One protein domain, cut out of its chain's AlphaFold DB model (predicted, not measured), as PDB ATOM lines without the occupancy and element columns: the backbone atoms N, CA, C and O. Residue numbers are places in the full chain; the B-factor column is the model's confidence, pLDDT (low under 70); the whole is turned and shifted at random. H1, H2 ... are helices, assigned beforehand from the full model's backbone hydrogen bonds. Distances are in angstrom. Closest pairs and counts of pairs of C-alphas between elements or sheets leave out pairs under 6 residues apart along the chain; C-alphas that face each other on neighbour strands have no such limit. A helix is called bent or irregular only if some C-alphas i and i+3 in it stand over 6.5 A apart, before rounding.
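What this domain is: This is residues 2 to 47 of the 49 residues of an uncharacterized protein of Escherichia coli (UniProt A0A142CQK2). A short helix, H1, packs side by side with a much longer one, H2, and both run the same way; between them the chain folds back, as residues 14 to 24 return from the end of H1 to the start of H2. H2 makes the long axis of a rod that spans 35 by 15 by 13 A. The printed part has 46 residues with two named helices, H1 then H2, and no named strand, and its class is all helix. The whole is compact, with a radius of gyration of the C-alphas of 10.6 A.

How they stand to each other: Start with H1, residues 3 to 13, and compare it with H2, residues 25 to 47. The two touch, and their closest C-alphas, those of Glu 13 and Ala 38, are 5.2 A apart. Their lines stand at a shallow tilt of 23 degrees and they run the same way, with their centres 10.1 A apart. Every O i to N i+4 pair of H1 is within hydrogen-bond range; in H2 it is 17 of 19.

Where its parts are: Find C-alpha 3 at (-59.809, 215.492, -26.111); from there H1 runs 15.4 A to C-alpha 13. Pass along residues 14 to 24 to C-alpha 25 at (-65.335, 204.122, -36.068), where H2 begins. H2 is irregular, with C-alphas 26 and 29 lying 7.0 A apart, and it has a kink of 26 degrees near residue 32. It ends 33.9 A from its first C-alpha, at C-alpha 47 (-64.830, 197.004, -2.969).

The domain as a whole: Look at Pro 24 and Thr 47 for the two C-alphas farthest apart, 34.8 A. The printed part has no cut, and the link from H1 to H2, 11 residues, is long. The mean pLDDT of the printed part is 87.2, and in the B-factor column you will find residues 45 to 47 under 70.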
ATOM      1  N   SER A   2     -58.442 212.109 -29.401       81.62
ATOM      2  CA  SER A   2     -59.304 213.302 -29.258       81.62
ATOM      3  C   SER A   2     -59.556 213.674 -27.790       81.62
ATOM      4  O   SER A   2     -59.836 212.796 -26.975       81.62
ATOM      5  N   GLU A   3     -59.533 214.971 -27.462       85.12
ATOM      6  CA  GLU A   3     -59.809 215.492 -26.111       85.12
ATOM      7  C   GLU A   3     -61.175 215.047 -25.571       85.12
ATOM      8  O   GLU A   3     -61.316 214.735 -24.389       85.12
ATOM      9  N   ARG A   4     -62.180 214.919 -26.450       86.12
ATOM     10  CA  ARG A   4     -63.530 214.464 -26.074       86.12
ATOM     11  C   ARG A   4     -63.543 213.022 -25.573       86.12
ATOM     12  O   ARG A   4     -64.284 212.694 -24.653       86.12
ATOM     13  N   ILE A   5     -62.714 212.170 -26.175       88.31
ATOM     14  CA  ILE A   5     -62.588 210.757 -25.805       88.31
ATOM     15  C   ILE A   5     -61.945 210.652 -24.424       88.31
ATOM     16  O   ILE A   5     -62.444 209.936 -23.560       88.31
ATOM     17  N   LEU A   6     -60.881 211.422 -24.191       87.88
ATOM     18  CA  LEU A   6     -60.184 211.452 -22.906       87.88
ATOM     19  C   LEU A   6     -61.068 212.016 -21.788       87.88
ATOM     20  O   LEU A   6     -61.089 211.462 -20.690       87.88
ATOM     21  N   SER A   7     -61.849 213.062 -22.077       90.56
ATOM     22  CA  SER A   7     -62.814 213.620 -21.125       90.56
ATOM     23  C   SER A   7     -63.862 212.585 -20.715       90.56
ATOM     24  O   SER A   7     -64.088 212.397 -19.523       90.56
ATOM     25  N   ALA A   8     -64.443 211.858 -21.677       90.69
ATOM     26  CA  ALA A   8     -65.447 210.833 -21.390       90.69
ATOM     27  C   ALA A   8     -64.899 209.713 -20.485       90.69
ATOM     28  O   ALA A   8     -65.592 209.253 -19.580       90.69
ATOM     29  N   ILE A   9     -63.642 209.301 -20.687       93.00
ATOM     30  CA  ILE A   9     -62.984 208.308 -19.826       93.00
ATOM     31  C   ILE A   9     -62.768 208.855 -18.411       93.00
ATOM     32  O   ILE A   9     -63.092 208.175 -17.437       93.00
ATOM     33  N   ASN A  10     -62.269 210.086 -18.286       90.50
ATOM     34  CA  ASN A  10     -62.037 210.729 -16.991       90.50
ATOM     35  C   ASN A  10     -63.334 210.863 -16.176       90.50
ATOM     36  O   ASN A  10     -63.348 210.625 -14.968       90.50
ATOM     37  N   ASP A  11     -64.446 211.189 -16.838       91.38
ATOM     38  CA  ASP A  11     -65.752 211.279 -16.186       91.38
ATOM     39  C   ASP A  11     -66.185 209.927 -15.608       91.38
ATOM     40  O   ASP A  11     -66.664 209.863 -14.473       91.38
ATOM     41  N   VAL A  12     -65.947 208.825 -16.330       90.44
ATOM     42  CA  VAL A  12     -66.207 207.465 -15.829       90.44
ATOM     43  C   VAL A  12     -65.318 207.129 -14.632       90.44
ATOM     44  O   VAL A  12     -65.819 206.601 -13.636       90.44
ATOM     45  N   GLU A  13     -64.027 207.471 -14.682       88.81
ATOM     46  CA  GLU A  13     -63.089 207.251 -13.571       88.81
ATOM     47  C   GLU A  13     -63.480 208.020 -12.297       88.81
ATOM     48  O   GLU A  13     -63.247 207.541 -11.182       88.81
ATOM     49  N   LYS A  14     -64.125 209.183 -12.446       89.38
ATOM     50  CA  LYS A  14     -64.687 209.986 -11.345       89.38
ATOM     51  C   LYS A  14     -66.054 209.496 -10.859       89.38
ATOM     52  O   LYS A  14     -66.609 210.055  -9.918       89.38
ATOM     53  N   GLY A  15     -66.594 208.437 -11.459       85.94
ATOM     54  CA  GLY A  15     -67.862 207.830 -11.062       85.94
ATOM     55  C   GLY A  15     -69.058 208.223 -11.928       85.94
ATOM     56  O   GLY A  15     -70.149 207.690 -11.701       85.94
ATOM     57  N   GLY A  16     -68.851 209.060 -12.945       87.56
ATOM     58  CA  GLY A  16     -69.837 209.403 -13.963       87.56
ATOM     59  C   GLY A  16     -70.337 208.190 -14.755       87.56
ATOM     60  O   GLY A  16     -69.864 207.054 -14.607       87.56
ATOM     61  N   ARG A  17     -71.364 208.425 -15.576       87.50
ATOM     62  CA  ARG A  17     -71.928 207.403 -16.465       87.50
ATOM     63  C   ARG A  17     -71.084 207.307 -17.743       87.50
ATOM     64  O   ARG A  17     -70.722 208.347 -18.282       87.50
ATOM     65  N   PRO A  18     -70.812 206.094 -18.254       88.44
ATOM     66  CA  PRO A  18     -70.215 205.920 -19.572       88.44
ATOM     67  C   PRO A  18     -71.052 206.589 -20.657       88.44
ATOM     68  O   PRO A  18     -72.262 206.374 -20.726       88.44
ATOM     69  N   VAL A  19     -70.399 207.362 -21.519       87.19
ATOM     70  CA  VAL A  19     -71.003 207.963 -22.714       87.19
ATOM     71  C   VAL A  19     -70.179 207.594 -23.935       87.19
ATOM     72  O   VAL A  19     -68.973 207.411 -23.825       87.19
ATOM     73  N   PHE A  20     -70.797 207.480 -25.106       88.06
ATOM     74  CA  PHE A  20     -70.069 207.285 -26.358       88.06
ATOM     75  C   PHE A  20     -69.954 208.633 -27.071       88.06
ATOM     76  O   PHE A  20     -70.952 209.104 -27.621       88.06
ATOM     77  N   PRO A  21     -68.785 209.299 -27.033       87.75
ATOM     78  CA  PRO A  21     -68.609 210.546 -27.760       87.75
ATOM     79  C   PRO A  21     -68.680 210.286 -29.267       87.75
ATOM     80  O   PRO A  21     -68.359 209.195 -29.739       87.75
ATOM     81  N   LEU A  22     -69.046 211.312 -30.038       90.19
ATOM     82  CA  LEU A  22     -68.895 211.265 -31.490       90.19
ATOM     83  C   LEU A  22     -67.409 211.086 -31.826       90.19
ATOM     84  O   LEU A  22     -66.588 211.960 -31.536       90.19
ATOM     85  N   MET A  23     -67.077 209.939 -32.413       89.50
ATOM     86  CA  MET A  23     -65.716 209.556 -32.781       89.50
ATOM     87  C   MET A  23     -65.713 208.740 -34.080       89.50
ATOM     88  O   MET A  23     -66.709 208.076 -34.385       89.50
ATOM     89  N   PRO A  24     -64.605 208.747 -34.843       91.44
ATOM     90  CA  PRO A  24     -64.454 207.861 -35.988       91.44
ATOM     91  C   PRO A  24     -64.518 206.388 -35.567       91.44
ATOM     92  O   PRO A  24     -63.952 206.005 -34.543       91.44
ATOM     93  N   PHE A  25     -65.142 205.543 -36.391       90.75
ATOM     94  CA  PHE A  25     -65.335 204.122 -36.068       90.75
ATOM     95  C   PHE A  25     -64.018 203.368 -35.823       90.75
ATOM     96  O   PHE A  25     -63.952 202.521 -34.940       90.75
ATOM     97  N   HIS A  26     -62.939 203.721 -36.529       91.94
ATOM     98  CA  HIS A  26     -61.630 203.088 -36.337       91.94
ATOM     99  C   HIS A  26     -61.027 203.321 -34.937       91.94
ATOM    100  O   HIS A  26     -60.166 202.558 -34.516       91.94
ATOM    101  N   VAL A  27     -61.491 204.339 -34.201       89.62
ATOM    102  CA  VAL A  27     -61.052 204.649 -32.825       89.62
ATOM    103  C   VAL A  27     -61.890 203.899 -31.780       89.62
ATOM    104  O   VAL A  27     -61.501 203.788 -30.618       89.62
ATOM    105  N   PHE A  28     -63.034 203.332 -32.178       90.94
ATOM    106  CA  PHE A  28     -63.946 202.634 -31.273       90.94
ATOM    107  C   PHE A  28     -63.280 201.499 -30.470       90.94
ATOM    108  O   PHE A  28     -63.496 201.447 -29.255       90.94
ATOM    109  N   PRO A  29     -62.437 200.621 -31.058       94.19
ATOM    110  CA  PRO A  29     -61.780 199.559 -30.293       94.19
ATOM    111  C   PRO A  29     -60.866 200.096 -29.183       94.19
ATOM    112  O   PRO A  29     -60.875 199.576 -28.065       94.19
ATOM    113  N   GLU A  30     -60.119 201.163 -29.474       92.50
ATOM    114  CA  GLU A  30     -59.221 201.820 -28.522       92.50
ATOM    115  C   GLU A  30     -60.017 202.464 -27.377       92.50
ATOM    116  O   GLU A  30     -59.696 202.278 -26.200       92.50
ATOM    117  N   TYR A  31     -61.126 203.134 -27.704       91.94
ATOM    118  CA  TYR A  31     -62.035 203.685 -26.702       91.94
ATOM    119  C   TYR A  31     -62.603 202.609 -25.772       91.94
ATOM    120  O   TYR A  31     -62.597 202.776 -24.553       91.94
ATOM    121  N   MET A  32     -63.053 201.480 -26.324       94.25
ATOM    122  CA  MET A  32     -63.608 200.377 -25.534       94.25
ATOM    123  C   MET A  32     -62.578 199.762 -24.582       94.25
ATOM    124  O   MET A  32     -62.929 199.371 -23.467       94.25
ATOM    125  N   ALA A  33     -61.306 199.685 -24.987       94.44
ATOM    126  CA  ALA A  33     -60.229 199.235 -24.109       94.44
ATOM    127  C   ALA A  33     -60.040 200.177 -22.909       94.44
ATOM    128  O   ALA A  33     -59.975 199.715 -21.767       94.44
ATOM    129  N   LEU A  34     -60.030 201.490 -23.147       93.12
ATOM    130  CA  LEU A  34     -59.928 202.492 -22.084       93.12
ATOM    131  C   LEU A  34     -61.155 202.500 -21.170       93.12
ATOM    132  O   LEU A  34     -61.012 202.576 -19.950       93.12
ATOM    133  N   LEU A  35     -62.352 202.375 -21.744       92.88
ATOM    134  CA  LEU A  35     -63.595 202.355 -20.985       92.88
ATOM    135  C   LEU A  35     -63.650 201.156 -20.032       92.88
ATOM    136  O   LEU A  35     -64.002 201.328 -18.866       92.88
ATOM    137  N   ARG A  36     -63.251 199.959 -20.488       93.50
ATOM    138  CA  ARG A  36     -63.150 198.769 -19.625       93.50
ATOM    139  C   ARG A  36     -62.218 199.013 -18.440       93.50
ATOM    140  O   ARG A  36     -62.625 198.814 -17.299       93.50
ATOM    141  N   LYS A  37     -61.027 199.557 -18.698       92.75
ATOM    142  CA  LYS A  37     -60.049 199.887 -17.651       92.75
ATOM    143  C   LYS A  37     -60.589 200.906 -16.639       92.75
ATOM    144  O   LYS A  37     -60.366 200.769 -15.438       92.75
ATOM    145  N   ALA A  38     -61.312 201.926 -17.104       91.00
ATOM    146  CA  ALA A  38     -61.930 202.924 -16.232       91.00
ATOM    147  C   ALA A  38     -63.041 202.322 -15.351       91.00
ATOM    148  O   ALA A  38     -63.146 202.649 -14.167       91.00
ATOM    149  N   LEU A  39     -63.843 201.410 -15.908       89.25
ATOM    150  CA  LEU A  39     -64.892 200.699 -15.177       89.25
ATOM    151  C   LEU A  39     -64.319 199.740 -14.125       89.25
ATOM    152  O   LEU A  39     -64.817 199.714 -13.002       89.25
ATOM    153  N   GLU A  40     -63.252 199.010 -14.443       89.69
ATOM    154  CA  GLU A  40     -62.550 198.139 -13.491       89.69
ATOM    155  C   GLU A  40     -62.016 198.931 -12.292       89.69
ATOM    156  O   GLU A  40     -62.293 198.578 -11.144       89.69
ATOM    157  N   LYS A  41     -61.350 200.070 -12.539       84.50
ATOM    158  CA  LYS A  41     -60.890 200.979 -11.473       84.50
ATOM    159  C   LYS A  41     -62.037 201.463 -10.582       84.50
ATOM    160  O   LYS A  41     -61.871 201.579  -9.367       84.50
ATOM    161  N   LYS A  42     -63.197 201.772 -11.171       79.19
ATOM    162  CA  LYS A  42     -64.391 202.199 -10.424       79.19
ATOM    163  C   LYS A  42     -64.920 201.082  -9.524       79.19
ATOM    164  O   LYS A  42     -65.302 201.362  -8.390       79.19
ATOM    165  N   THR A  43     -64.941 199.845 -10.015       77.25
ATOM    166  CA  THR A  43     -65.368 198.678  -9.234       77.25
ATOM    167  C   THR A  43     -64.408 198.424  -8.078       77.25
ATOM    168  O   THR A  43     -64.859 198.313  -6.947       77.25
ATOM    169  N   GLN A  44     -63.094 198.455  -8.319       73.19
ATOM    170  CA  GLN A  44     -62.097 198.224  -7.272       73.19
ATOM    171  C   GLN A  44     -62.168 199.269  -6.145       73.19
ATOM    172  O   GLN A  44     -62.156 198.905  -4.976       73.19
ATOM    173  N   LYS A  45     -62.381 200.555  -6.472       65.56
ATOM    174  CA  LYS A  45     -62.625 201.612  -5.469       65.56
ATOM    175  C   LYS A  45     -63.900 201.418  -4.636       65.56
ATOM    176  O   LYS A  45     -64.018 202.027  -3.579       65.56
ATOM    177  N   ARG A  46     -64.885 200.658  -5.127       61.56
ATOM    178  CA  ARG A  46     -66.110 200.344  -4.372       61.56
ATOM    179  C   ARG A  46     -65.929 199.161  -3.433       61.56
ATOM    180  O   ARG A  46     -66.614 199.132  -2.423       61.56
ATOM    181  N   THR A  47     -65.068 198.209  -3.776       60.75
ATOM    182  CA  THR A  47     -64.830 197.004  -2.969       60.75
ATOM    183  C   THR A  47     -63.812 197.230  -1.846       60.75
ATOM    184  O   THR A  47     -63.769 196.442  -0.913       60.75
TER     185      THR A  47